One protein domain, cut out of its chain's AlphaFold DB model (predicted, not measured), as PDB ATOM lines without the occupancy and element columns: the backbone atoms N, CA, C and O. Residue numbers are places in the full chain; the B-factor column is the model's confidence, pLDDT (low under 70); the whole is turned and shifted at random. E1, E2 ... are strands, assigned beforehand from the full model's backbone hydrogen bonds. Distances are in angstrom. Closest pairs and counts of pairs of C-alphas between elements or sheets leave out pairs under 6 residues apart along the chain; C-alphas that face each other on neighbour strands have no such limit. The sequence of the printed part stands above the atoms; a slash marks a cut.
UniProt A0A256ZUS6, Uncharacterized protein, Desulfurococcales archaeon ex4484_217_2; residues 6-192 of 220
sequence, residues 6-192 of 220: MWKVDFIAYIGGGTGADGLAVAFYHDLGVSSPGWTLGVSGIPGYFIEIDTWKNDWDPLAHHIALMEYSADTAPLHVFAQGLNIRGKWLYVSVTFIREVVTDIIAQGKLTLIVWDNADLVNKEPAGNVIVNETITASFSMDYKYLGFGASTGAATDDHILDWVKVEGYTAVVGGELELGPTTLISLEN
ATOM      1  N   MET A   6     -50.733  -0.092  39.133       74.56
ATOM      2  CA  MET A   6     -49.768  -1.178  39.195       74.56
ATOM      3  C   MET A   6     -50.003  -1.960  40.478       74.56
ATOM      4  O   MET A   6     -50.270  -1.382  41.533       74.56
ATOM      5  N   TRP A   7     -49.898  -3.279  40.384       83.56
ATOM      6  CA  TRP A   7     -49.782  -4.131  41.555       83.56
ATOM      7  C   TRP A   7     -48.555  -5.017  41.422       83.56
ATOM      8  O   TRP A   7     -48.152  -5.395  40.318       83.56
ATOM      9  N   LYS A   8     -47.958  -5.322  42.568       84.31
ATOM     10  CA  LYS A   8     -46.837  -6.241  42.693       84.31
ATOM     11  C   LYS A   8     -47.105  -7.198  43.841       84.31
ATOM     12  O   LYS A   8     -47.568  -6.776  44.899       84.31
ATOM     13  N   VAL A   9     -46.798  -8.468  43.620       89.75
ATOM     14  CA  VAL A   9     -46.752  -9.489  44.659       89.75
ATOM     15  C   VAL A   9     -45.371 -10.100  44.667       89.75
ATOM     16  O   VAL A   9     -44.963 -10.724  43.690       89.75
ATOM     17  N   ASP A  10     -44.674  -9.920  45.777       92.00
ATOM     18  CA  ASP A  10     -43.490 -10.691  46.101       92.00
ATOM     19  C   ASP A  10     -43.861 -11.772  47.111       92.00
ATOM     20  O   ASP A  10     -44.622 -11.522  48.049       92.00
ATOM     21  N   PHE A  11     -43.325 -12.974  46.945       92.69
ATOM     22  CA  PHE A  11     -43.480 -14.024  47.937       92.69
ATOM     23  C   PHE A  11     -42.315 -15.003  47.930       92.69
ATOM     24  O   PHE A  11     -41.640 -15.197  46.918       92.69
ATOM     25  N   ILE A  12     -42.108 -15.637  49.081       93.94
ATOM     26  CA  ILE A  12     -41.160 -16.729  49.254       93.94
ATOM     27  C   ILE A  12     -41.947 -18.017  49.437       93.94
ATOM     28  O   ILE A  12     -42.734 -18.132  50.379       93.94
ATOM     29  N   ALA A  13     -41.714 -18.977  48.545       91.69
ATOM     30  CA  ALA A  13     -42.409 -20.254  48.533       91.69
ATOM     31  C   ALA A  13     -41.450 -21.446  48.607       91.69
ATOM     32  O   ALA A  13     -40.338 -21.396  48.089       91.69
ATOM     33  N   TYR A  14     -41.913 -22.548  49.184       89.38
ATOM     34  CA  TYR A  14     -41.264 -23.852  49.111       89.38
ATOM     35  C   TYR A  14     -42.279 -24.917  48.709       89.38
ATOM     36  O   TYR A  14     -43.403 -24.923  49.211       89.38
ATOM     37  N   ILE A  15     -41.851 -25.817  47.823       88.31
ATOM     38  CA  ILE A  15     -42.599 -27.005  47.406       88.31
ATOM     39  C   ILE A  15     -41.656 -28.201  47.533       88.31
ATOM     40  O   ILE A  15     -40.627 -28.247  46.853       88.31
ATOM     41  N   GLY A  16     -41.945 -29.157  48.410       87.75
ATOM     42  CA  GLY A  16     -41.090 -30.332  48.596       87.75
ATOM     43  C   GLY A  16     -41.351 -31.078  49.900       87.75
ATOM     44  O   GLY A  16     -42.375 -30.900  50.533       87.75
ATOM     45  N   GLY A  17     -40.401 -31.901  50.350       81.94
ATOM     46  CA  GLY A  17     -40.498 -32.596  51.646       81.94
ATOM     47  C   GLY A  17     -41.300 -33.904  51.636       81.94
ATOM     48  O   GLY A  17     -41.130 -34.706  52.552       81.94
ATOM     49  N   GLY A  18     -42.083 -34.180  50.585       85.75
ATOM     50  CA  GLY A  18     -42.846 -35.422  50.452       85.75
ATOM     51  C   GLY A  18     -42.377 -36.339  49.315       85.75
ATOM     52  O   GLY A  18     -41.179 -36.507  49.054       85.75
ATOM     53  N   THR A  19     -43.338 -36.955  48.631       84.88
ATOM     54  CA  THR A  19     -43.142 -37.860  47.486       84.88
ATOM     55  C   THR A  19     -43.242 -37.172  46.118       84.88
ATOM     56  O   THR A  19     -42.870 -37.797  45.125       84.88
ATOM     57  N   GLY A  20     -43.662 -35.901  46.066       81.69
ATOM     58  CA  GLY A  20     -43.826 -35.087  44.855       81.69
ATOM     59  C   GLY A  20     -45.249 -34.545  44.707       81.69
ATOM     60  O   GLY A  20     -46.155 -35.149  45.256       81.69
ATOM     61  N   ALA A  21     -45.452 -33.501  43.903       81.69
ATOM     62  CA  ALA A  21     -46.764 -32.995  43.475       81.69
ATOM     63  C   ALA A  21     -47.613 -32.254  44.542       81.69
ATOM     64  O   ALA A  21     -47.460 -32.449  45.747       81.69
ATOM     65  N   ASP A  22     -48.575 -31.427  44.122       77.75
ATOM     66  CA  ASP A  22     -48.856 -31.028  42.727       77.75
ATOM     67  C   ASP A  22     -48.210 -29.682  42.417       77.75
ATOM     68  O   ASP A  22     -47.475 -29.552  41.441       77.75
ATOM     69  N   GLY A  23     -48.315 -28.725  43.329       88.75
ATOM     70  CA  GLY A  23     -47.648 -27.442  43.191       88.75
ATOM     71  C   GLY A  23     -48.374 -26.331  43.927       88.75
ATOM     72  O   GLY A  23     -49.270 -26.553  44.746       88.75
ATOM     73  N   LEU A  24     -47.981 -25.105  43.604       89.00
ATOM     74  CA  LEU A  24     -48.535 -23.881  44.172       89.00
ATOM     75  C   LEU A  24     -48.995 -22.953  43.051       89.00
ATOM     76  O   LEU A  24     -48.405 -22.929  41.978       89.00
ATOM     77  N   ALA A  25     -50.010 -22.143  43.314       91.31
ATOM     78  CA  ALA A  25     -50.482 -21.111  42.414       91.31
ATOM     79  C   ALA A  25     -50.607 -19.766  43.132       91.31
ATOM     80  O   ALA A  25     -50.992 -19.698  44.301       91.31
ATOM     81  N   VAL A  26     -50.332 -18.686  42.402       92.56
ATOM     82  CA  VAL A  26     -50.727 -17.324  42.780       92.56
ATOM     83  C   VAL A  26     -51.849 -16.875  41.851       92.56
ATOM     84  O   VAL A  26     -51.665 -16.766  40.640       92.56
ATOM     85  N   ALA A  27     -53.027 -16.642  42.419       91.00
ATOM     86  CA  ALA A  27     -54.230 -16.239  41.706       91.00
ATOM     87  C   ALA A  27     -54.426 -14.721  41.783       91.00
ATOM     88  O   ALA A  27     -54.151 -14.107  42.813       91.00
ATOM     89  N   PHE A  28     -54.917 -14.112  40.708       88.88
ATOM     90  CA  PHE A  28     -55.197 -12.677  40.616       88.88
ATOM     91  C   PHE A  28     -56.299 -12.421  39.590       88.88
ATOM     92  O   PHE A  28     -56.424 -13.158  38.616       88.88
ATOM     93  N   TYR A  29     -57.108 -11.376  39.807       85.25
ATOM     94  CA  TYR A  29     -58.403 -11.245  39.127       85.25
ATOM     95  C   TYR A  29     -59.110 -12.604  39.118       85.25
ATOM     96  O   TYR A  29     -59.393 -13.179  38.069       85.25
ATOM     97  N   HIS A  30     -59.321 -13.136  40.315       85.06
ATOM     98  CA  HIS A  30     -59.908 -14.449  40.527       85.06
ATOM     99  C   HIS A  30     -61.105 -14.355  41.465       85.06
ATOM    100  O   HIS A  30     -61.205 -13.366  42.187       85.06
ATOM    101  N   ASP A  31     -62.021 -15.318  41.427       85.44
ATOM    102  CA  ASP A  31     -63.158 -15.437  42.341       85.44
ATOM    103  C   ASP A  31     -62.781 -16.189  43.625       85.44
ATOM    104  O   ASP A  31     -61.752 -16.861  43.713       85.44
ATOM    105  N   LEU A  32     -63.608 -16.058  44.666       81.31
ATOM    106  CA  LEU A  32     -63.413 -16.805  45.907       81.31
ATOM    107  C   LEU A  32     -63.841 -18.258  45.737       81.31
ATOM    108  O   LEU A  32     -64.951 -18.544  45.287       81.31
ATOM    109  N   GLY A  33     -63.005 -19.168  46.213       74.88
ATOM    110  CA  GLY A  33     -63.318 -20.582  46.282       74.88
ATOM    111  C   GLY A  33     -62.096 -21.395  46.674       74.88
ATOM    112  O   GLY A  33     -60.997 -20.864  46.794       74.88
ATOM    113  N   VAL A  34     -62.324 -22.688  46.869       74.69
ATOM    114  CA  VAL A  34     -61.275 -23.695  47.015       74.69
ATOM    115  C   VAL A  34     -61.659 -24.845  46.098       74.69
ATOM    116  O   VAL A  34     -62.790 -25.338  46.160       74.69
ATOM    117  N   SER A  35     -60.746 -25.222  45.210       78.62
ATOM    118  CA  SER A  35     -60.951 -26.343  44.297       78.62
ATOM    119  C   SER A  35     -60.770 -27.693  45.000       78.62
ATOM    120  O   SER A  35     -60.453 -27.779  46.184       78.62
ATOM    121  N   SER A  36     -60.976 -28.781  44.258       79.12
ATOM    122  CA  SER A  36     -60.590 -30.122  44.720       79.12
ATOM    123  C   SER A  36     -59.073 -30.195  44.973       79.12
ATOM    124  O   SER A  36     -58.366 -29.292  44.548       79.12
ATOM    125  N   PRO A  37     -58.541 -31.230  45.643       81.62
ATOM    126  CA  PRO A  37     -57.095 -31.460  45.732       81.62
ATOM    127  C   PRO A  37     -56.484 -31.938  44.402       81.62
ATOM    128  O   PRO A  37     -57.211 -32.306  43.476       81.62
ATOM    129  N   GLY A  38     -55.153 -32.048  44.348       83.25
ATOM    130  CA  GLY A  38     -54.423 -32.587  43.201       83.25
ATOM    131  C   GLY A  38     -53.927 -31.522  42.220       83.25
ATOM    132  O   GLY A  38     -53.547 -30.418  42.601       83.25
ATOM    133  N   TRP A  39     -54.005 -31.853  40.935       83.19
ATOM    134  CA  TRP A  39     -53.631 -31.023  39.782       83.19
ATOM    135  C   TRP A  39     -54.350 -29.671  39.679       83.19
ATOM    136  O   TRP A  39     -53.986 -28.809  38.894       83.19
ATOM    137  N   THR A  40     -55.417 -29.482  40.442       82.94
ATOM    138  CA  THR A  40     -56.204 -28.247  40.467       82.94
ATOM    139  C   THR A  40     -55.491 -27.095  41.182       82.94
ATOM    140  O   THR A  40     -55.941 -25.951  41.082       82.94
ATOM    141  N   LEU A  41     -54.444 -27.397  41.959       83.25
ATOM    142  CA  LEU A  41     -53.662 -26.449  42.762       83.25
ATOM    143  C   LEU A  41     -54.520 -25.595  43.713       83.25
ATOM    144  O   LEU A  41     -54.161 -24.472  44.058       83.25
ATOM    145  N   GLY A  42     -55.701 -26.092  44.091       83.81
ATOM    146  CA  GLY A  42     -56.687 -25.363  44.892       83.81
ATOM    147  C   GLY A  42     -57.410 -24.209  44.175       83.81
ATOM    148  O   GLY A  42     -58.327 -23.640  44.766       83.81
ATOM    149  N   VAL A  43     -57.076 -23.894  42.914       84.06
ATOM    150  CA  VAL A  43     -57.610 -22.725  42.175       84.06
ATOM    151  C   VAL A  43     -58.352 -23.071  40.879       84.06
ATOM    152  O   VAL A  43     -59.247 -22.338  40.477       84.06
ATOM    153  N   SER A  44     -58.049 -24.201  40.238       87.62
ATOM    154  CA  SER A  44     -58.702 -24.616  38.985       87.62
ATOM    155  C   SER A  44     -60.214 -24.826  39.153       87.62
ATOM    156  O   SER A  44     -60.694 -25.319  40.173       87.62
ATOM    157  N   GLY A  45     -60.980 -24.472  38.124       90.44
ATOM    158  CA  GLY A  45     -62.441 -24.500  38.099       90.44
ATOM    159  C   GLY A  45     -63.098 -23.277  38.740       90.44
ATOM    160  O   GLY A  45     -64.326 -23.210  38.795       90.44
ATOM    161  N   ILE A  46     -62.308 -22.312  39.217       89.50
ATOM    162  CA  ILE A  46     -62.796 -21.049  39.761       89.50
ATOM    163  C   ILE A  46     -62.514 -19.944  38.725       89.50
ATOM    164  O   ILE A  46     -61.417 -19.882  38.171       89.50
ATOM    165  N   PRO A  47     -63.495 -19.078  38.413       93.25
ATOM    166  CA  PRO A  47     -63.301 -17.985  37.466       93.25
ATOM    167  C   PRO A  47     -62.126 -17.074  37.828       93.25
ATOM    168  O   PRO A  47     -62.061 -16.553  38.940       93.25
ATOM    169  N   GLY A  48     -61.208 -16.869  36.881       92.69
ATOM    170  CA  GLY A  48     -60.067 -15.982  37.067       92.69
ATOM    171  C   GLY A  48     -58.775 -16.432  36.415       92.69
ATOM    172  O   GLY A  48     -58.761 -17.360  35.607       92.69
ATOM    173  N   TYR A  49     -57.688 -15.772  36.811       94.88
ATOM    174  CA  TYR A  49     -56.336 -16.057  36.339       94.88
ATOM    175  C   TYR A  49     -55.437 -16.489  37.488       94.88
ATOM    176  O   TYR A  49     -55.600 -16.065  38.636       94.88
ATOM    177  N   PHE A  50     -54.453 -17.317  37.165       95.25
ATOM    178  CA  PHE A  50     -53.421 -17.714  38.108       95.25
ATOM    179  C   PHE A  50     -52.117 -18.028  37.387       95.25
ATOM    180  O   PHE A  50     -52.113 -18.404  36.216       95.25
ATOM    181  N   ILE A  51     -51.001 -17.851  38.087       97.38
ATOM    182  CA  ILE A  51     -49.720 -18.426  37.685       97.38
ATOM    183  C   ILE A  51     -49.527 -19.695  38.496       97.38
ATOM    184  O   ILE A  51     -49.481 -19.628  39.725       97.38
ATOM    185  N   GLU A  52     -49.410 -20.825  37.813       94.62
ATOM    186  CA  GLU A  52     -49.033 -22.093  38.427       94.62
ATOM    187  C   GLU A  52     -47.514 -22.234  38.498       94.62
ATOM    188  O   GLU A  52     -46.785 -21.820  37.598       94.62
ATOM    189  N   ILE A  53     -47.054 -22.816  39.596       94.44
ATOM    190  CA  ILE A  53     -45.707 -23.313  39.835       94.44
ATOM    191  C   ILE A  53     -45.890 -24.815  40.050       94.44
ATOM    192  O   ILE A  53     -46.031 -25.294  41.180       94.44
ATOM    193  N   ASP A  54     -45.982 -25.528  38.934       90.38
ATOM    194  CA  ASP A  54     -46.360 -26.933  38.890       90.38
ATOM    195  C   ASP A  54     -45.115 -27.809  39.010       90.38
ATOM    196  O   ASP A  54     -44.095 -27.566  38.366       90.38
ATOM    197  N   THR A  55     -45.173 -28.818  39.870       89.38
ATOM    198  CA  THR A  55     -44.070 -29.751  40.123       89.38
ATOM    199  C   THR A  55     -44.326 -31.161  39.617       89.38
ATOM    200  O   THR A  55     -43.450 -32.021  39.743       89.38
ATOM    201  N   TRP A  56     -45.496 -31.410  39.048       83.81
ATOM    202  CA  TRP A  56     -45.896 -32.689  38.505       83.81
ATOM    203  C   TRP A  56     -46.072 -32.594  36.988       83.81
ATOM    204  O   TRP A  56     -45.901 -31.543  36.387       83.81
ATOM    205  N   LYS A  57     -46.262 -33.742  36.337       84.56
ATOM    206  CA  LYS A  57     -46.628 -33.786  34.923       84.56
ATOM    207  C   LYS A  57     -47.907 -34.581  34.773       84.56
ATOM    208  O   LYS A  57     -47.895 -35.811  34.878       84.56
ATOM    209  N   ASN A  58     -48.975 -33.880  34.464       79.81
ATOM    210  CA  ASN A  58     -50.237 -34.408  33.997       79.81
ATOM    211  C   ASN A  58     -50.188 -34.687  32.484       79.81
ATOM    212  O   ASN A  58     -49.270 -34.283  31.766       79.81
ATOM    213  N   ASP A  59     -51.175 -35.429  31.976       81.25
ATOM    214  CA  ASP A  59     -51.198 -35.885  30.575       81.25
ATOM    215  C   ASP A  59     -51.242 -34.737  29.550       81.25
ATOM    216  O   ASP A  59     -50.855 -34.917  28.394       81.25
ATOM    217  N   TRP A  60     -51.714 -33.569  29.974       77.38
ATOM    218  CA  TRP A  60     -51.923 -32.372  29.162       77.38
ATOM    219  C   TRP A  60     -50.854 -31.297  29.394       77.38
ATOM    220  O   TRP A  60     -50.836 -30.303  28.666       77.38
ATOM    221  N   ASP A  61     -49.923 -31.530  30.321       75.19
ATOM    222  CA  ASP A  61     -48.831 -30.600  30.588       75.19
ATOM    223  C   ASP A  61     -47.759 -30.659  29.500       75.19
ATOM    224  O   ASP A  61     -47.420 -31.744  28.997       75.19
ATOM    225  N   PRO A  62     -47.138 -29.511  29.173       66.06
ATOM    226  CA  PRO A  62     -46.060 -29.472  28.197       66.06
ATOM    227  C   PRO A  62     -44.836 -30.280  28.668       66.06
ATOM    228  O   PRO A  62     -44.285 -31.062  27.885       66.06
ATOM    229  N   LEU A  63     -44.435 -30.155  29.942       80.94
ATOM    230  CA  LEU A  63     -43.376 -30.918  30.627       80.94
ATOM    231  C   LEU A  63     -43.607 -30.899  32.145       80.94
ATOM    232  O   LEU A  63     -44.286 -30.016  32.632       80.94
ATOM    233  N   ALA A  64     -42.969 -31.814  32.887       74.31
ATOM    234  CA  ALA A  64     -42.893 -31.703  34.348       74.31
ATOM    235  C   ALA A  64     -42.128 -30.438  34.762       74.31
ATOM    236  O   ALA A  64     -41.157 -30.067  34.089       74.31
ATOM    237  N   HIS A  65     -42.473 -29.881  35.924       87.25
ATOM    238  CA  HIS A  65     -41.793 -28.727  36.516       87.25
ATOM    239  C   HIS A  65     -41.827 -27.490  35.616       87.25
ATOM    240  O   HIS A  65     -40.815 -27.108  35.006       87.25
ATOM    241  N   HIS A  66     -42.994 -26.862  35.537       92.62
ATOM    242  CA  HIS A  66     -43.232 -25.681  34.717       92.62
ATOM    243  C   HIS A  66     -43.857 -24.540  35.510       92.62
ATOM    244  O   HIS A  66     -44.344 -24.697  36.626       92.62
ATOM    245  N   ILE A  67     -43.758 -23.350  34.926       96.44
ATOM    246  CA  ILE A  67     -44.368 -22.134  35.445       96.44
ATOM    247  C   ILE A  67     -45.139 -21.494  34.304       96.44
ATOM    248  O   ILE A  67     -44.554 -21.165  33.264       96.44
ATOM    249  N   ALA A  68     -46.446 -21.336  34.478       96.44
ATOM    250  CA  ALA A  68     -47.334 -20.934  33.398       96.44
ATOM    251  C   ALA A  68     -48.459 -20.015  33.879       96.44
ATOM    252  O   ALA A  68     -48.863 -20.054  35.035       96.44
ATOM    253  N   LEU A  69     -48.935 -19.155  32.978       97.62
ATOM    254  CA  LEU A  69     -50.133 -18.346  33.160       97.62
ATOM    255  C   LEU A  69     -51.347 -19.127  32.663       97.62
ATOM    256  O   LEU A  69     -51.414 -19.489  31.487       97.62
ATOM    257  N   MET A  70     -52.331 -19.276  33.537       96.06
ATOM    258  CA  MET A  70     -53.560 -20.021  33.303       96.06
ATOM    259  C   MET A  70     -54.786 -19.116  33.434       96.06
ATOM    260  O   MET A  70     -54.754 -18.070  34.091       96.06
ATOM    261  N   GLU A  71     -55.890 -19.551  32.831       95.00
ATOM    262  CA  GLU A  71     -57.219 -18.970  33.012       95.00
ATOM    263  C   GLU A  71     -58.208 -20.090  33.312       95.00
ATOM    264  O   GLU A  71     -58.277 -21.068  32.573       95.00
ATOM    265  N   TYR A  72     -58.995 -19.919  34.374       90.69
ATOM    266  CA  TYR A  72     -60.059 -20.813  34.833       90.69
ATOM    267  C   TYR A  72     -59.620 -22.222  35.251       90.69
ATOM    268  O   TYR A  72     -60.027 -22.674  36.315       90.69
ATOM    269  N   SER A  73     -58.817 -22.946  34.470       88.06
ATOM    270  CA  SER A  73     -58.481 -24.342  34.749       88.06
ATOM    271  C   SER A  73     -57.053 -24.731  34.383       88.06
ATOM    272  O   SER A  73     -56.549 -24.350  33.330       88.06
ATOM    273  N   ALA A  74     -56.448 -25.562  35.240       76.25
ATOM    274  CA  ALA A  74     -55.116 -26.131  35.051       76.25
ATOM    275  C   ALA A  74     -55.088 -27.266  34.004       76.25
ATOM    276  O   ALA A  74     -54.040 -27.566  33.456       76.25
ATOM    277  N   ASP A  75     -56.239 -27.853  33.649       82.44
ATOM    278  CA  ASP A  75     -56.343 -28.910  32.623       82.44
ATOM    279  C   ASP A  75     -56.530 -28.384  31.188       82.44
ATOM    280  O   ASP A  75     -56.905 -29.125  30.273       82.44
ATOM    281  N   THR A  76     -56.281 -27.090  30.980       85.00
ATOM    282  CA  THR A  76     -56.385 -26.431  29.675       85.00
ATOM    283  C   THR A  76     -55.027 -25.933  29.201       85.00
ATOM    284  O   THR A  76     -54.075 -25.852  29.967       85.00
ATOM    285  N   ALA A  77     -54.915 -25.616  27.908       87.56
ATOM    286  CA  ALA A  77     -53.677 -25.055  27.381       87.56
ATOM    287  C   ALA A  77     -53.364 -23.718  28.082       87.56
ATOM    288  O   ALA A  77     -54.242 -22.848  28.107       87.56
ATOM    289  N   PRO A  78     -52.130 -23.517  28.580       92.62
ATOM    290  CA  PRO A  78     -51.755 -22.258  29.199       92.62
ATOM    291  C   PRO A  78     -51.934 -21.068  28.263       92.62
ATOM    292  O   PRO A  78     -51.669 -21.158  27.060       92.62
ATOM    293  N   LEU A  79     -52.287 -19.914  28.833       95.38
ATOM    294  CA  LEU A  79     -52.223 -18.643  28.114       95.38
ATOM    295  C   LEU A  79     -50.776 -18.301  27.742       95.38
ATOM    296  O   LEU A  79     -50.530 -17.703  26.694       95.38
ATOM    297  N   HIS A  80     -49.825 -18.665  28.608       96.75
ATOM    298  CA  HIS A  80     -48.390 -18.496  28.379       96.75
ATOM    299  C   HIS A  80     -47.580 -19.454  29.255       96.75
ATOM    300  O   HIS A  80     -47.915 -19.647  30.419       96.75
ATOM    301  N   VAL A  81     -46.484 -20.005  28.733       96.44
ATOM    302  CA  VAL A  81     -45.526 -20.810  29.509       96.44
ATOM    303  C   VAL A  81     -44.254 -19.992  29.691       96.44
ATOM    304  O   VAL A  81     -43.563 -19.715  28.715       96.44
ATOM    305  N   PHE A  82     -43.933 -19.626  30.933       97.19
ATOM    306  CA  PHE A  82     -42.737 -18.844  31.257       97.19
ATOM    307  C   PHE A  82     -41.478 -19.711  31.302       97.19
ATOM    308  O   PHE A  82     -40.402 -19.300  30.872       97.19
ATOM    309  N   ALA A  83     -41.600 -20.923  31.844       95.06
ATOM    310  CA  ALA A  83     -40.503 -21.879  31.910       95.06
ATOM    311  C   ALA A  83     -41.012 -23.310  32.099       95.06
ATOM    312  O   ALA A  83     -42.119 -23.527  32.578       95.06
ATOM    313  N   GLN A  84     -40.186 -24.287  31.729       93.50
ATOM    314  CA  GLN A  84     -40.514 -25.712  31.778       93.50
ATOM    315  C   GLN A  84     -39.248 -26.565  31.896       93.50
ATOM    316  O   GLN A  84     -38.163 -26.118  31.509       93.50
ATOM    317  N   GLY A  85     -39.374 -27.794  32.406       88.56
ATOM    318  CA  GLY A  85     -38.227 -28.677  32.636       88.56
ATOM    319  C   GLY A  85     -37.271 -28.139  33.703       88.56
ATOM    320  O   GLY A  85     -36.063 -28.391  33.647       88.56
ATOM    321  N   LEU A  86     -37.795 -27.349  34.641       87.31
ATOM    322  CA  LEU A  86     -37.021 -26.758  35.722       87.31
ATOM    323  C   LEU A  86     -36.789 -27.767  36.855       87.31
ATOM    324  O   LEU A  86     -37.469 -28.778  36.976       87.31
ATOM    325  N   ASN A  87     -35.841 -27.468  37.743       86.12
ATOM    326  CA  ASN A  87     -35.754 -28.137  39.040       86.12
ATOM    327  C   ASN A  87     -36.097 -27.127  40.138       86.12
ATOM    328  O   ASN A  87     -35.214 -26.405  40.614       86.12
ATOM    329  N   ILE A  88     -37.388 -27.044  40.462       88.81
ATOM    330  CA  ILE A  88     -37.970 -26.098  41.431       88.81
ATOM    331  C   ILE A  88     -38.350 -26.752  42.766       88.81
ATOM    332  O   ILE A  88     -38.485 -26.061  43.771       88.81
ATOM    333  N   ARG A  89     -38.483 -28.082  42.798       91.62
ATOM    334  CA  ARG A  89     -38.851 -28.828  44.004       91.62
ATOM    335  C   ARG A  89     -37.676 -28.892  44.983       91.62
ATOM    336  O   ARG A  89     -36.531 -29.104  44.585       91.62
ATOM    337  N   GLY A  90     -37.958 -28.745  46.275       91.50
ATOM    338  CA  GLY A  90     -36.959 -28.748  47.346       91.50
ATOM    339  C   GLY A  90     -36.140 -27.457  47.439       91.50
ATOM    340  O   GLY A  90     -35.101 -27.447  48.099       91.50
ATOM    341  N   LYS A  91     -36.585 -26.382  46.779       94.19
ATOM    342  CA  LYS A  91     -35.946 -25.065  46.804       94.19
ATOM    343  C   LYS A  91     -36.879 -24.026  47.412       94.19
ATOM    344  O   LYS A  91     -38.094 -24.109  47.252       94.19
ATOM    345  N   TRP A  92     -36.292 -23.042  48.082       95.19
ATOM    346  CA  TRP A  92     -36.991 -21.834  48.507       95.19
ATOM    347  C   TRP A  92     -36.978 -20.838  47.357       95.19
ATOM    348  O   TRP A  92     -35.946 -20.250  47.069       95.19
ATOM    349  N   LEU A  93     -38.094 -20.676  46.668       97.31
ATOM    350  CA  LEU A  93     -38.211 -19.757  45.549       97.31
ATOM    351  C   LEU A  93     -38.535 -18.360  46.065       97.31
ATOM    352  O   LEU A  93     -39.425 -18.212  46.900       97.31
ATOM    353  N   TYR A  94     -37.877 -17.341  45.517       98.06
ATOM    354  CA  TYR A  94     -38.384 -15.974  45.580       98.06
ATOM    355  C   TYR A  94     -39.121 -15.686  44.274       98.06
ATOM    356  O   TYR A  94     -38.551 -15.851  43.193       98.06
ATOM    357  N   VAL A  95     -40.375 -15.253  44.356       98.06
ATOM    358  CA  VAL A  95     -41.230 -14.994  43.195       98.06
ATOM    359  C   VAL A  95     -41.737 -13.560  43.248       98.06
ATOM    360  O   VAL A  95     -42.304 -13.137  44.249       98.06
ATOM    361  N   SER A  96     -41.557 -12.829  42.151       97.00
ATOM    362  CA  SER A  96     -42.085 -11.479  41.949       97.00
ATOM    363  C   SER A  96     -43.017 -11.472  40.744       97.00
ATOM    364  O   SER A  96     -42.581 -11.705  39.614       97.00
ATOM    365  N   VAL A  97     -44.279 -11.120  40.972       96.00
ATOM    366  CA  VAL A  97     -45.295 -10.921  39.934       96.00
ATOM    367  C   VAL A  97     -45.697  -9.455  39.918       96.00
ATOM    368  O   VAL A  97     -46.221  -8.945  40.904       96.00
ATOM    369  N   THR A  98     -45.483  -8.777  38.795       92.00
ATOM    370  CA  THR A  98     -45.827  -7.360  38.635       92.00
ATOM    371  C   THR A  98     -46.753  -7.186  37.450       92.00
ATOM    372  O   THR A  98     -46.425  -7.620  36.348       92.00
ATOM    373  N   PHE A  99     -47.862  -6.476  37.634       89.50
ATOM    374  CA  PHE A  99     -48.705  -6.045  36.528       89.50
ATOM    375  C   PHE A  99     -48.769  -4.525  36.454       89.50
ATOM    376  O   PHE A  99     -49.154  -3.855  37.413       89.50
ATOM    377  N   ILE A 100     -48.415  -3.989  35.289       84.75
ATOM    378  CA  ILE A 100     -48.527  -2.569  34.962       84.75
ATOM    379  C   ILE A 100     -49.645  -2.419  33.945       84.75
ATOM    380  O   ILE A 100     -49.512  -2.846  32.799       84.75
ATOM    381  N   ARG A 101     -50.747  -1.798  34.357       79.62
ATOM    382  CA  ARG A 101     -51.893  -1.551  33.486       79.62
ATOM    383  C   ARG A 101     -51.626  -0.378  32.544       79.62
ATOM    384  O   ARG A 101     -51.446   0.738  33.008       79.62
ATOM    385  N   GLU A 102     -51.675  -0.607  31.235       78.75
ATOM    386  CA  GLU A 102     -51.484   0.420  30.197       78.75
ATOM    387  C   GLU A 102     -52.812   0.979  29.662       78.75
ATOM    388  O   GLU A 102     -52.879   2.146  29.274       78.75
ATOM    389  N   VAL A 103     -53.878   0.169  29.656       75.19
ATOM    390  CA  VAL A 103     -55.208   0.563  29.162       75.19
ATOM    391  C   VAL A 103     -56.250   0.421  30.265       75.19
ATOM    392  O   VAL A 103     -56.361  -0.629  30.912       75.19
ATOM    393  N   VAL A 104     -57.042   1.481  30.452       62.44
ATOM    394  CA  VAL A 104     -58.124   1.545  31.439       62.44
ATOM    395  C   VAL A 104     -59.487   1.492  30.754       62.44
ATOM    396  O   VAL A 104     -59.889   2.441  30.087       62.44
ATOM    397  N   THR A 105     -60.204   0.386  30.949       72.94
ATOM    398  CA  THR A 105     -61.662   0.296  30.771       72.94
ATOM    399  C   THR A 105     -62.305  -0.180  32.077       72.94
ATOM    400  O   THR A 105     -61.603  -0.577  33.009       72.94
ATOM    401  N   ASP A 106     -63.632  -0.159  32.169       69.25
ATOM    402  CA  ASP A 106     -64.322  -0.576  33.399       69.25
ATOM    403  C   ASP A 106     -64.272  -2.094  33.644       69.25
ATOM    404  O   ASP A 106     -64.464  -2.536  34.773       69.25
ATOM    405  N   ILE A 107     -64.001  -2.889  32.602       79.38
ATOM    406  CA  ILE A 107     -64.140  -4.355  32.627       79.38
ATOM    407  C   ILE A 107     -62.874  -5.111  32.214       79.38
ATOM    408  O   ILE A 107     -62.777  -6.309  32.452       79.38
ATOM    409  N   ILE A 108     -61.894  -4.446  31.596       84.25
ATOM    410  CA  ILE A 108     -60.655  -5.083  31.140       84.25
ATOM    411  C   ILE A 108     -59.448  -4.278  31.626       84.25
ATOM    412  O   ILE A 108     -59.354  -3.056  31.451       84.25
ATOM    413  N   ALA A 109     -58.476  -4.986  32.191       83.75
ATOM    414  CA  ALA A 109     -57.147  -4.470  32.463       83.75
ATOM    415  C   ALA A 109     -56.174  -5.019  31.416       83.75
ATOM    416  O   ALA A 109     -55.893  -6.213  31.402       83.75
ATOM    417  N   GLN A 110     -55.654  -4.156  30.539       88.81
ATOM    418  CA  GLN A 110     -54.604  -4.536  29.587       88.81
ATOM    419  C   GLN A 110     -53.293  -3.873  29.972       88.81
ATOM    420  O   GLN A 110     -53.288  -2.715  30.396       88.81
ATOM    421  N   GLY A 111     -52.186  -4.588  29.807       90.00
ATOM    422  CA  GLY A 111     -50.872  -4.045  30.107       90.00
ATOM    423  C   GLY A 111     -49.771  -5.089  30.085       90.00
ATOM    424  O   GLY A 111     -49.823  -6.052  29.315       90.00
ATOM    425  N   LYS A 112     -48.761  -4.882  30.929       92.62
ATOM    426  CA  LYS A 112     -47.560  -5.714  31.007       92.62
ATOM    427  C   LYS A 112     -47.554  -6.531  32.288       92.62
ATOM    428  O   LYS A 112     -47.528  -5.955  33.372       92.62
ATOM    429  N   LEU A 113     -47.542  -7.855  32.156       95.56
ATOM    430  CA  LEU A 113     -47.302  -8.783  33.258       95.56
ATOM    431  C   LEU A 113     -45.828  -9.189  33.225       95.56
ATOM    432  O   LEU A 113     -45.353  -9.672  32.203       95.56
ATOM    433  N   THR A 114     -45.116  -8.990  34.326       96.94
ATOM    434  CA  THR A 114     -43.729  -9.424  34.506       96.94
ATOM    435  C   THR A 114     -43.664 -10.479  35.594       96.94
ATOM    436  O   THR A 114     -44.167 -10.250  36.694       96.94
ATOM    437  N   LEU A 115     -43.017 -11.600  35.288       98.56
ATOM    438  CA  LEU A 115     -42.697 -12.651  36.241       98.56
ATOM    439  C   LEU A 115     -41.180 -12.762  36.375       98.56
ATOM    440  O   LEU A 115     -40.471 -12.938  35.381       98.56
ATOM    441  N   ILE A 116     -40.693 -12.691  37.611       98.50
ATOM    442  CA  ILE A 116     -39.302 -12.990  37.940       98.50
ATOM    443  C   ILE A 116     -39.278 -14.043  39.042       98.50
ATOM    444  O   ILE A 116     -39.950 -13.893  40.061       98.50
ATOM    445  N   VAL A 117     -38.513 -15.110  38.827       98.44
ATOM    446  CA  VAL A 117     -38.369 -16.213  39.781       98.44
ATOM    447  C   VAL A 117     -36.894 -16.474  40.010       98.44
ATOM    448  O   VAL A 117     -36.138 -16.681  39.058       98.44
ATOM    449  N   TRP A 118     -36.506 -16.507  41.278       98.38
ATOM    450  CA  TRP A 118     -35.196 -16.947  41.724       98.38
ATOM    451  C   TRP A 118     -35.299 -18.329  42.352       98.38
ATOM    452  O   TRP A 118     -36.265 -18.634  43.049       98.38
ATOM    453  N   ASP A 119     -34.287 -19.162  42.124       96.94
ATOM    454  CA  ASP A 119     -34.238 -20.526  42.655       96.94
ATOM    455  C   ASP A 119     -33.713 -20.626  44.095       96.94
ATOM    456  O   ASP A 119     -33.492 -21.733  44.594       96.94
ATOM    457  N   ASN A 120     -33.513 -19.486  44.758       97.81
ATOM    458  CA  ASN A 120     -33.255 -19.400  46.184       97.81
ATOM    459  C   ASN A 120     -33.852 -18.102  46.775       97.81
ATOM    460  O   ASN A 120     -34.127 -17.136  46.057       97.81
ATOM    461  N   ALA A 121     -33.991 -18.051  48.097       96.94
ATOM    462  CA  ALA A 121     -34.406 -16.860  48.828       96.94
ATOM    463  C   ALA A 121     -33.610 -16.723  50.131       96.94
ATOM    464  O   ALA A 121     -33.280 -17.715  50.785       96.94
ATOM    465  N   ASP A 122     -33.314 -15.487  50.527       95.75
ATOM    466  CA  ASP A 122     -32.855 -15.191  51.879       95.75
ATOM    467  C   ASP A 122     -34.072 -15.130  52.809       95.75
ATOM    468  O   ASP A 122     -34.805 -14.143  52.836       95.75
ATOM    469  N   LEU A 123     -34.289 -16.197  53.582       88.06
ATOM    470  CA  LEU A 123     -35.427 -16.306  54.500       88.06
ATOM    471  C   LEU A 123     -35.350 -15.343  55.691       88.06
ATOM    472  O   LEU A 123     -36.353 -15.148  56.372       88.06
ATOM    473  N   VAL A 124     -34.185 -14.761  55.983       89.06
ATOM    474  CA  VAL A 124     -34.027 -13.816  57.096       89.06
ATOM    475  C   VAL A 124     -34.348 -12.409  56.623       89.06
ATOM    476  O   VAL A 124     -35.150 -11.721  57.247       89.06
ATOM    477  N   ASN A 125     -33.739 -11.994  55.513       91.75
ATOM    478  CA  ASN A 125     -33.900 -10.636  54.993       91.75
ATOM    479  C   ASN A 125     -35.101 -10.485  54.051       91.75
ATOM    480  O   ASN A 125     -35.461  -9.362  53.720       91.75
ATOM    481  N   LYS A 126     -35.729 -11.599  53.655       89.12
ATOM    482  CA  LYS A 126     -36.847 -11.660  52.702       89.12
ATOM    483  C   LYS A 126     -36.478 -11.076  51.334       89.12
ATOM    484  O   LYS A 126     -37.239 -10.324  50.738       89.12
ATOM    485  N   GLU A 127     -35.299 -11.446  50.841       93.94
ATOM    486  CA  GLU A 127     -34.723 -10.938  49.589       93.94
ATOM    487  C   GLU A 127     -34.460 -12.083  48.592       93.94
ATOM    488  O   GLU A 127     -34.217 -13.227  49.007       93.94
ATOM    489  N   PRO A 128     -34.472 -11.813  47.273       97.44
ATOM    490  CA  PRO A 128     -34.113 -12.808  46.272       97.44
ATOM    491  C   PRO A 128     -32.648 -13.235  46.412       97.44
ATOM    492  O   PRO A 128     -31.749 -12.412  46.599       97.44
ATOM    493  N   ALA A 129     -32.388 -14.534  46.262       97.19
ATOM    494  CA  ALA A 129     -31.047 -15.110  46.301       97.19
ATOM    495  C   ALA A 129     -30.865 -16.149  45.183       97.19
ATOM    496  O   ALA A 129     -31.814 -16.561  44.531       97.19
ATOM    497  N   GLY A 130     -29.640 -16.625  44.955       95.94
ATOM    498  CA  GLY A 130     -29.398 -17.661  43.943       95.94
ATOM    499  C   GLY A 130     -29.551 -17.157  42.504       95.94
ATOM    500  O   GLY A 130     -29.238 -16.002  42.206       95.94
ATOM    501  N   ASN A 131     -29.967 -18.043  41.598       97.12
ATOM    502  CA  ASN A 131     -30.049 -17.751  40.170       97.12
ATOM    503  C   ASN A 131     -31.469 -17.358  39.769       97.12
ATOM    504  O   ASN A 131     -32.446 -17.977  40.181       97.12
ATOM    505  N   VAL A 132     -31.566 -16.378  38.874       97.81
ATOM    506  CA  VAL A 132     -32.812 -16.061  38.174       97.81
ATOM    507  C   VAL A 132     -33.113 -17.185  37.180       97.81
ATOM    508  O   VAL A 132     -32.330 -17.413  36.259       97.81
ATOM    509  N   ILE A 133     -34.236 -17.878  37.366       96.69
ATOM    510  CA  ILE A 133     -34.702 -18.966  36.488       96.69
ATOM    511  C   ILE A 133     -35.858 -18.544  35.577       96.69
ATOM    512  O   ILE A 133     -36.084 -19.182  34.553       96.69
ATOM    513  N   VAL A 134     -36.541 -17.445  35.909       98.06
ATOM    514  CA  VAL A 134     -37.503 -16.755  35.039       98.06
ATOM    515  C   VAL A 134     -37.269 -15.256  35.161       98.06
ATOM    516  O   VAL A 134     -37.106 -14.757  36.270       98.06
ATOM    517  N   ASN A 135     -37.257 -14.544  34.037       98.12
ATOM    518  CA  ASN A 135     -37.304 -13.084  33.978       98.12
ATOM    519  C   ASN A 135     -37.923 -12.683  32.643       98.12
ATOM    520  O   ASN A 135     -37.222 -12.527  31.641       98.12
ATOM    521  N   GLU A 136     -39.247 -12.607  32.622       98.44
ATOM    522  CA  GLU A 136     -39.999 -12.381  31.397       98.44
ATOM    523  C   GLU A 136     -41.134 -11.382  31.623       98.44
ATOM    524  O   GLU A 136     -41.817 -11.404  32.649       98.44
ATOM    525  N   THR A 137     -41.351 -10.522  30.626       97.62
ATOM    526  CA  THR A 137     -42.485  -9.599  30.556       97.62
ATOM    527  C   THR A 137     -43.316  -9.904  29.315       97.62
ATOM    528  O   THR A 137     -42.809  -9.838  28.194       97.62
ATOM    529  N   ILE A 138     -44.613 -10.138  29.503       97.62
ATOM    530  CA  ILE A 138     -45.582 -10.354  28.426       97.62
ATOM    531  C   ILE A 138     -46.623  -9.234  28.381       97.62
ATOM    532  O   ILE A 138     -46.846  -8.516  29.357       97.62
ATOM    533  N   THR A 139     -47.289  -9.093  27.234       95.56
ATOM    534  CA  THR A 139     -48.514  -8.284  27.148       95.56
ATOM    535  C   THR A 139     -49.698  -9.171  27.497       95.56
ATOM    536  O   THR A 139     -49.841 -10.235  26.902       95.56
ATOM    537  N   ALA A 140     -50.544  -8.733  28.423       93.06
ATOM    538  CA  ALA A 140     -51.692  -9.502  28.884       93.06
ATOM    539  C   ALA A 140     -52.944  -8.626  28.998       93.06
ATOM    540  O   ALA A 140     -52.865  -7.402  29.140       93.06
ATOM    541  N   SER A 141     -54.105  -9.269  28.907       92.06
ATOM    542  CA  SER A 141     -55.419  -8.667  29.129       92.06
ATOM    543  C   SER A 141     -56.188  -9.545  30.103       92.06
ATOM    544  O   SER A 141     -56.287 -10.744  29.874       92.06
ATOM    545  N   PHE A 142     -56.737  -8.945  31.153       90.44
ATOM    546  CA  PHE A 142     -57.481  -9.648  32.193       90.44
ATOM    547  C   PHE A 142     -58.875  -9.048  32.340       90.44
ATOM    548  O   PHE A 142     -59.019  -7.819  32.325       90.44
ATOM    549  N   SER A 143     -59.891  -9.899  32.504       88.19
ATOM    550  CA  SER A 143     -61.196  -9.434  32.981       88.19
ATOM    551  C   SER A 143     -61.073  -8.889  34.406       88.19
ATOM    552  O   SER A 143     -60.436  -9.501  35.259       88.19
ATOM    553  N   MET A 144     -61.695  -7.739  34.660       77.38
ATOM    554  CA  MET A 144     -61.802  -7.118  35.985       77.38
ATOM    555  C   MET A 144     -63.106  -7.474  36.713       77.38
ATOM    556  O   MET A 144     -63.387  -6.919  37.780       77.38
ATOM    557  N   ASP A 145     -63.910  -8.380  36.149       80.75
ATOM    558  CA  ASP A 145     -65.118  -8.887  36.812       80.75
ATOM    559  C   ASP A 145     -64.764  -9.629  38.111       80.75
ATOM    560  O   ASP A 145     -65.501  -9.568  39.097       80.75
ATOM    561  N   TYR A 146     -63.578 -10.236  38.129       78.44
ATOM    562  CA  TYR A 146     -62.986 -10.938  39.257       78.44
ATOM    563  C   TYR A 146     -62.052 -10.017  40.044       78.44
ATOM    564  O   TYR A 146     -61.333  -9.193  39.471       78.44
ATOM    565  N   LYS A 147     -62.037 -10.144  41.373       74.19
ATOM    566  CA  LYS A 147     -61.463  -9.092  42.235       74.19
ATOM    567  C   LYS A 147     -60.505  -9.580  43.307       74.19
ATOM    568  O   LYS A 147     -60.043  -8.765  44.100       74.19
ATOM    569  N   TYR A 148     -60.219 -10.874  43.351       77.25
ATOM    570  CA  TYR A 148     -59.409 -11.450  44.412       77.25
ATOM    571  C   TYR A 148     -57.987 -11.743  43.936       77.25
ATOM    572  O   TYR A 148     -57.746 -12.043  42.764       77.25
ATOM    573  N   LEU A 149     -57.056 -11.614  44.881       83.56
ATOM    574  CA  LEU A 149     -55.668 -12.031  44.776       83.56
ATOM    575  C   LEU A 149     -55.399 -12.991  45.918       83.56
ATOM    576  O   LEU A 149     -55.581 -12.586  47.059       83.56
ATOM    577  N   GLY A 150     -54.943 -14.201  45.627       82.69
ATOM    578  CA  GLY A 150     -54.760 -15.241  46.631       82.69
ATOM    579  C   GLY A 150     -53.741 -16.287  46.214       82.69
ATOM    580  O   GLY A 150     -53.069 -16.146  45.193       82.69
ATOM    581  N   PHE A 151     -53.639 -17.340  47.016       86.31
ATOM    582  CA  PHE A 151     -52.764 -18.466  46.743       86.31
ATOM    583  C   PHE A 151     -53.554 -19.762  46.845       86.31
ATOM    584  O   PHE A 151     -54.485 -19.875  47.640       86.31
ATOM    585  N   GLY A 152     -53.153 -20.743  46.053       85.56
ATOM    586  CA  GLY A 152     -53.625 -22.110  46.178       85.56
ATOM    587  C   GLY A 152     -52.450 -23.064  46.166       85.56
ATOM    588  O   GLY A 152     -51.387 -22.756  45.634       85.56
ATOM    589  N   ALA A 153     -52.629 -24.208  46.799       85.62
ATOM    590  CA  ALA A 153     -51.708 -25.318  46.699       85.62
ATOM    591  C   ALA A 153     -52.484 -26.592  46.989       85.62
ATOM    592  O   ALA A 153     -53.435 -26.581  47.774       85.62
ATOM    593  N   SER A 154     -52.077 -27.698  46.387       83.31
ATOM    594  CA  SER A 154     -52.686 -28.977  46.715       83.31
ATOM    595  C   SER A 154     -51.749 -30.141  46.478       83.31
ATOM    596  O   SER A 154     -50.752 -30.059  45.766       83.31
ATOM    597  N   THR A 155     -52.105 -31.238  47.133       81.88
ATOM    598  CA  THR A 155     -51.508 -32.554  46.949       81.88
ATOM    599  C   THR A 155     -52.561 -33.525  46.435       81.88
ATOM    600  O   THR A 155     -53.748 -33.391  46.756       81.88
ATOM    601  N   GLY A 156     -52.114 -34.548  45.721       81.75
ATOM    602  CA  GLY A 156     -52.915 -35.646  45.208       81.75
ATOM    603  C   GLY A 156     -52.458 -36.975  45.801       81.75
ATOM    604  O   GLY A 156     -52.349 -37.139  47.014       81.75
ATOM    605  N   ALA A 157     -52.215 -37.959  44.932       84.19
ATOM    606  CA  ALA A 157     -51.680 -39.258  45.349       84.19
ATOM    607  C   ALA A 157     -50.202 -39.178  45.769       84.19
ATOM    608  O   ALA A 157     -49.759 -39.934  46.636       84.19
ATOM    609  N   ALA A 158     -49.446 -38.278  45.140       83.25
ATOM    610  CA  ALA A 158     -48.145 -37.852  45.617       83.25
ATOM    611  C   ALA A 158     -48.329 -36.583  46.474       83.25
ATOM    612  O   ALA A 158     -49.331 -35.876  46.346       83.25
ATOM    613  N   THR A 159     -47.415 -36.370  47.420       83.94
ATOM    614  CA  THR A 159     -47.523 -35.300  48.420       83.94
ATOM    615  C   THR A 159     -46.281 -34.423  48.451       83.94
ATOM    616  O   THR A 159     -45.170 -34.936  48.330       83.94
ATOM    617  N   ASP A 160     -46.468 -33.135  48.713       83.56
ATOM    618  CA  ASP A 160     -45.435 -32.183  49.106       83.56
ATOM    619  C   ASP A 160     -45.978 -31.208  50.157       83.56
ATOM    620  O   ASP A 160     -47.169 -30.887  50.195       83.56
ATOM    621  N   ASP A 161     -45.079 -30.730  51.012       80.81
ATOM    622  CA  ASP A 161     -45.305 -29.531  51.799       80.81
ATOM    623  C   ASP A 161     -45.277 -28.320  50.864       80.81
ATOM    624  O   ASP A 161     -44.348 -28.145  50.068       80.81
ATOM    625  N   HIS A 162     -46.286 -27.468  51.014       82.81
ATOM    626  CA  HIS A 162     -46.401 -26.189  50.329       82.81
ATOM    627  C   HIS A 162     -46.343 -25.089  51.385       82.81
ATOM    628  O   HIS A 162     -47.188 -25.023  52.284       82.81
ATOM    629  N   ILE A 163     -45.314 -24.250  51.319       82.62
ATOM    630  CA  ILE A 163     -45.057 -23.223  52.331       82.62
ATOM    631  C   ILE A 163     -44.937 -21.871  51.639       82.62
ATOM    632  O   ILE A 163     -44.184 -21.746  50.683       82.62
ATOM    633  N   LEU A 164     -45.648 -20.867  52.151       84.44
ATOM    634  CA  LEU A 164     -45.413 -19.449  51.897       84.44
ATOM    635  C   LEU A 164     -44.861 -18.906  53.200       84.44
ATOM    636  O   LEU A 164     -45.577 -18.813  54.199       84.44
ATOM    637  N   ASP A 165     -43.572 -18.622  53.187       82.69
ATOM    638  CA  ASP A 165     -42.862 -18.094  54.346       82.69
ATOM    639  C   ASP A 165     -43.120 -16.592  54.495       82.69
ATOM    640  O   ASP A 165     -43.292 -16.074  55.600       82.69
ATOM    641  N   TRP A 166     -43.211 -15.903  53.358       85.50
ATOM    642  CA  TRP A 166     -43.407 -14.467  53.307       85.50
ATOM    643  C   TRP A 166     -44.187 -14.054  52.067       85.50
ATOM    644  O   TRP A 166     -43.984 -14.610  50.988       85.50
ATOM    645  N   VAL A 167     -45.057 -13.061  52.226       84.62
ATOM    646  CA  VAL A 167     -45.784 -12.412  51.131       84.62
ATOM    647  C   VAL A 167     -45.781 -10.908  51.361       84.62
ATOM    648  O   VAL A 167     -46.084 -10.444  52.462       84.62
ATOM    649  N   LYS A 168     -45.519 -10.143  50.305       82.62
ATOM    650  CA  LYS A 168     -45.682  -8.694  50.255       82.62
ATOM    651  C   LYS A 168     -46.501  -8.314  49.035       82.62
ATOM    652  O   LYS A 168     -46.165  -8.670  47.910       82.62
ATOM    653  N   VAL A 169     -47.569  -7.561  49.271       82.12
ATOM    654  CA  VAL A 169     -48.417  -7.026  48.207       82.12
ATOM    655  C   VAL A 169     -48.336  -5.511  48.212       82.12
ATOM    656  O   VAL A 169     -48.569  -4.866  49.237       82.12
ATOM    657  N   GLU A 170     -48.029  -4.940  47.055       77.44
ATOM    658  CA  GLU A 170     -47.897  -3.502  46.857       77.44
ATOM    659  C   GLU A 170     -48.868  -3.043  45.774       77.44
ATOM    660  O   GLU A 170     -48.980  -3.655  44.711       77.44
ATOM    661  N   GLY A 171     -49.575  -1.953  46.056       70.50
ATOM    662  CA  GLY A 171     -50.375  -1.236  45.075       70.50
ATOM    663  C   GLY A 171     -49.756   0.122  44.802       70.50
ATOM    664  O   GLY A 171     -49.242   0.777  45.709       70.50
ATOM    665  N   TYR A 172     -49.834   0.546  43.550       64.69
ATOM    666  CA  TYR A 172     -49.330   1.831  43.106       64.69
ATOM    667  C   TYR A 172     -50.401   2.512  42.270       64.69
ATOM    668  O   TYR A 172     -50.962   1.921  41.343       64.69
ATOM    669  N   THR A 173     -50.661   3.768  42.596       57.41
ATOM    670  CA  THR A 173     -51.528   4.656  41.829       57.41
ATOM    671  C   THR A 173     -50.682   5.824  41.355       57.41
ATOM    672  O   THR A 173     -50.237   6.624  42.176       57.41
ATOM    673  N   ALA A 174     -50.442   5.943  40.051       49.97
ATOM    674  CA  ALA A 174     -49.960   7.213  39.509       49.97
ATOM    675  C   ALA A 174     -51.138   8.202  39.437       49.97
ATOM    676  O   ALA A 174     -52.226   7.776  39.068       49.97
ATOM    677  N   VAL A 175     -50.923   9.480  39.786       46.28
ATOM    678  CA  VAL A 175     -51.897  10.582  39.630       46.28
ATOM    679  C   VAL A 175     -51.453  11.515  38.494       46.28
ATOM    680  O   VAL A 175     -50.311  11.982  38.477       46.28
ATOM    681  N   VAL A 176     -52.346  11.831  37.549       47.97
ATOM    682  CA  VAL A 176     -52.106  12.784  36.448       47.97
ATOM    683  C   VAL A 176     -52.062  14.243  36.936       47.97
ATOM    684  O   VAL A 176     -53.046  14.762  37.450       47.97
ATOM    685  N   GLY A 177     -50.993  14.976  36.594       49.00
ATOM    686  CA  GLY A 177     -51.097  16.418  36.310       49.00
ATOM    687  C   GLY A 177     -50.695  17.427  37.393       49.00
ATOM    688  O   GLY A 177     -50.923  18.615  37.182       49.00
ATOM    689  N   GLY A 178     -50.053  17.016  38.486       40.38
ATOM    690  CA  GLY A 178     -49.453  17.950  39.448       40.38
ATOM    691  C   GLY A 178     -49.502  17.419  40.872       40.38
ATOM    692  O   GLY A 178     -50.567  17.397  41.470       40.38
ATOM    693  N   GLU A 179     -48.335  16.969  41.338       46.72
ATOM    694  CA  GLU A 179     -47.978  16.492  42.681       46.72
ATOM    695  C   GLU A 179     -49.072  15.782  43.496       46.72
ATOM    696  O   GLU A 179     -49.773  16.372  44.316       46.72
ATOM    697  N   LEU A 180     -49.074  14.452  43.380       38.69
ATOM    698  CA  LEU A 180     -49.161  13.600  44.561       38.69
ATOM    699  C   LEU A 180     -48.150  12.449  44.413       38.69
ATOM    700  O   LEU A 180     -48.321  11.570  43.569       38.69
ATOM    701  N   GLU A 181     -47.079  12.477  45.212       43.19
ATOM    702  CA  GLU A 181     -46.207  11.320  45.425       43.19
ATOM    703  C   GLU A 181     -46.932  10.318  46.321       43.19
ATOM    704  O   GLU A 181     -47.170  10.588  47.498       43.19
ATOM    705  N   LEU A 182     -47.246   9.142  45.792       42.16
ATOM    706  CA  LEU A 182     -47.482   7.971  46.623       42.16
ATOM    707  C   LEU A 182     -46.559   6.864  46.124       42.16
ATOM    708  O   LEU A 182     -46.770   6.265  45.071       42.16
ATOM    709  N   GLY A 183     -45.479   6.666  46.883       43.47
ATOM    710  CA  GLY A 183     -44.568   5.539  46.741       43.47
ATOM    711  C   GLY A 183     -45.254   4.204  47.062       43.47
ATOM    712  O   GLY A 183     -46.448   4.185  47.375       43.47
ATOM    713  N   PRO A 184     -44.516   3.082  46.989       45.97
ATOM    714  CA  PRO A 184     -45.046   1.767  47.339       45.97
ATOM    715  C   PRO A 184     -45.792   1.819  48.673       45.97
ATOM    716  O   PRO A 184     -45.191   2.048  49.722       45.97
ATOM    717  N   THR A 185     -47.106   1.608  48.640       50.66
ATOM    718  CA  THR A 185     -47.851   1.324  49.863       50.66
ATOM    719  C   THR A 185     -47.882  -0.186  49.990       50.66
ATOM    720  O   THR A 185     -48.509  -0.866  49.177       50.66
ATOM    721  N   THR A 186     -47.170  -0.717  50.984       51.16
ATOM    722  CA  THR A 186     -47.334  -2.123  51.364       51.16
ATOM    723  C   THR A 186     -48.759  -2.280  51.867       51.16
ATOM    724  O   THR A 186     -49.119  -1.747  52.915       51.16
ATOM    725  N   LEU A 187     -49.587  -2.953  51.072       51.84
ATOM    726  CA  LEU A 187     -50.989  -3.183  51.391       51.84
ATOM    727  C   LEU A 187     -51.106  -4.310  52.417       51.84
ATOM    728  O   LEU A 187     -51.930  -4.232  53.324       51.84
ATOM    729  N   ILE A 188     -50.262  -5.338  52.277       55.19
ATOM    730  CA  ILE A 188     -50.192  -6.504  53.159       55.19
ATOM    731  C   ILE A 188     -48.738  -6.992  53.214       55.19
ATOM    732  O   ILE A 188     -48.095  -7.121  52.171       55.19
ATOM    733  N   SER A 189     -48.249  -7.302  54.418       47.62
ATOM    734  CA  SER A 189     -47.085  -8.165  54.626       47.62
ATOM    735  C   SER A 189     -47.461  -9.265  55.611       47.62
ATOM    736  O   SER A 189     -47.999  -8.979  56.683       47.62
ATOM    737  N   LEU A 190     -47.247 -10.514  55.209       54.00
ATOM    738  CA  LEU A 190     -47.482 -11.695  56.034       54.00
ATOM    739  C   LEU A 190     -46.160 -12.443  56.181       54.00
ATOM    740  O   LEU A 190     -45.496 -12.712  55.183       54.00
ATOM    741  N   GLU A 191     -45.815 -12.788  57.415       50.53
ATOM    742  CA  GLU A 191     -44.731 -13.701  57.782       50.53
ATOM    743  C   GLU A 191     -45.392 -14.877  58.493       50.53
ATOM    744  O   GLU A 191     -46.182 -14.651  59.415       50.53
ATOM    745  N   ASN A 192     -45.157 -16.112  58.042       49.41
ATOM    746  CA  ASN A 192     -45.901 -17.254  58.569       49.41
ATOM    747  C   ASN A 192     -45.031 -18.210  59.396       49.41
ATOM    748  O   ASN A 192     -44.051 -18.768  58.913       49.41
TER     749      ASN A 192
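AT A GLANCE: This is residues 6 to 192 of the 220 residues of an uncharacterized protein of Desulfurococcales archaeon ex4484_217_2 (UniProt A0A256ZUS6). What shape do these atoms make? Two twisted sheets lie partly face to face as a sandwich, the larger made of E8, E7, E6, E1, E10 and E11 and the smaller of E5, E4, E3, E2 and E9, with edge strand E11 clear of the smaller sheet. Residues 175 to 180, in the link from E10 to E11, stick out at one end of the longest axis. What are its make-up and size? The printed part has 187 residues with no named helix and eleven named strands, E1 to E11 in chain order, all strand by class; both sheets are all antiparallel in the orders just given. The whole is compact, with a radius of gyration of the C-alphas of 16.3 A, yet elongated, with spans of 57, 36 and 26 A.

IN THESE COORDINATES: Where is the larger sheet? E8 is residues 127 to 143, 31.3 A long, E7 108 to 122, 36.1 A, E6 92 to 104, 35.8 A, E1 6 to 16, 31.8 A, E10 161 to 173, 36.2 A, and E11 185 to 191. E1 begins at C-alpha 6 (-49.768, -1.178, 39.195) and E11 ends at C-alpha 191 (-44.731, -13.701, 57.782). E7 bends by 82 degrees at residue 119, E8 by 122 degrees at residue 130 and E10 by 51 degrees at residue 165. Where is the smaller one? E5 is residues 80 to 83, E4 66 to 71, E3 48 to 54, E2 23 to 30 and E9 148 to 154.

HOW THE PARTS SIT: How is the larger sheet joined? N 138 of E8 and O 113 of E7 are 2.8 A apart, within hydrogen-bond range, as are N 9 of E1 and O 97 of E6 at 2.8 A and N 8 of E1 and O 170 of E10 at 2.9 A. It is a folded sheet, bent back into two leaves that face each other, E8 and E7 against E1, E10 and E11, with E6 as the hinge. E6, E7 and E8 form a meander, each strand the antiparallel neighbour of the one before. And the smaller? E2, E3, E4 and E5 form another meander; N 52 of E3 and O 68 of E4 are 2.9 A apart, and N 27 of E2 and O 150 of E9 2.8 A. How do the sheets meet? In the sandwich, two sheets face to face, the facing parts are 9.0 A centre to centre. The closest C-alphas of E5 and E8 are those of Ala 83 and Val 134, 6.7 A, and of E9 and E10 those of Ala 153 and His 162, 6.5 A.

THE WHOLE: How far does it reach? The two C-alphas farthest apart are those of Ala 157 and Gly 178, 57.6 A. The printed part has no cut, and the links E2 to E3, E3 to E4 and E10 to E11 are long. Where is confidence low? Mean pLDDT of the printed part is 83.4; residues 62, 104, 106 and 172 to 192 are under 70.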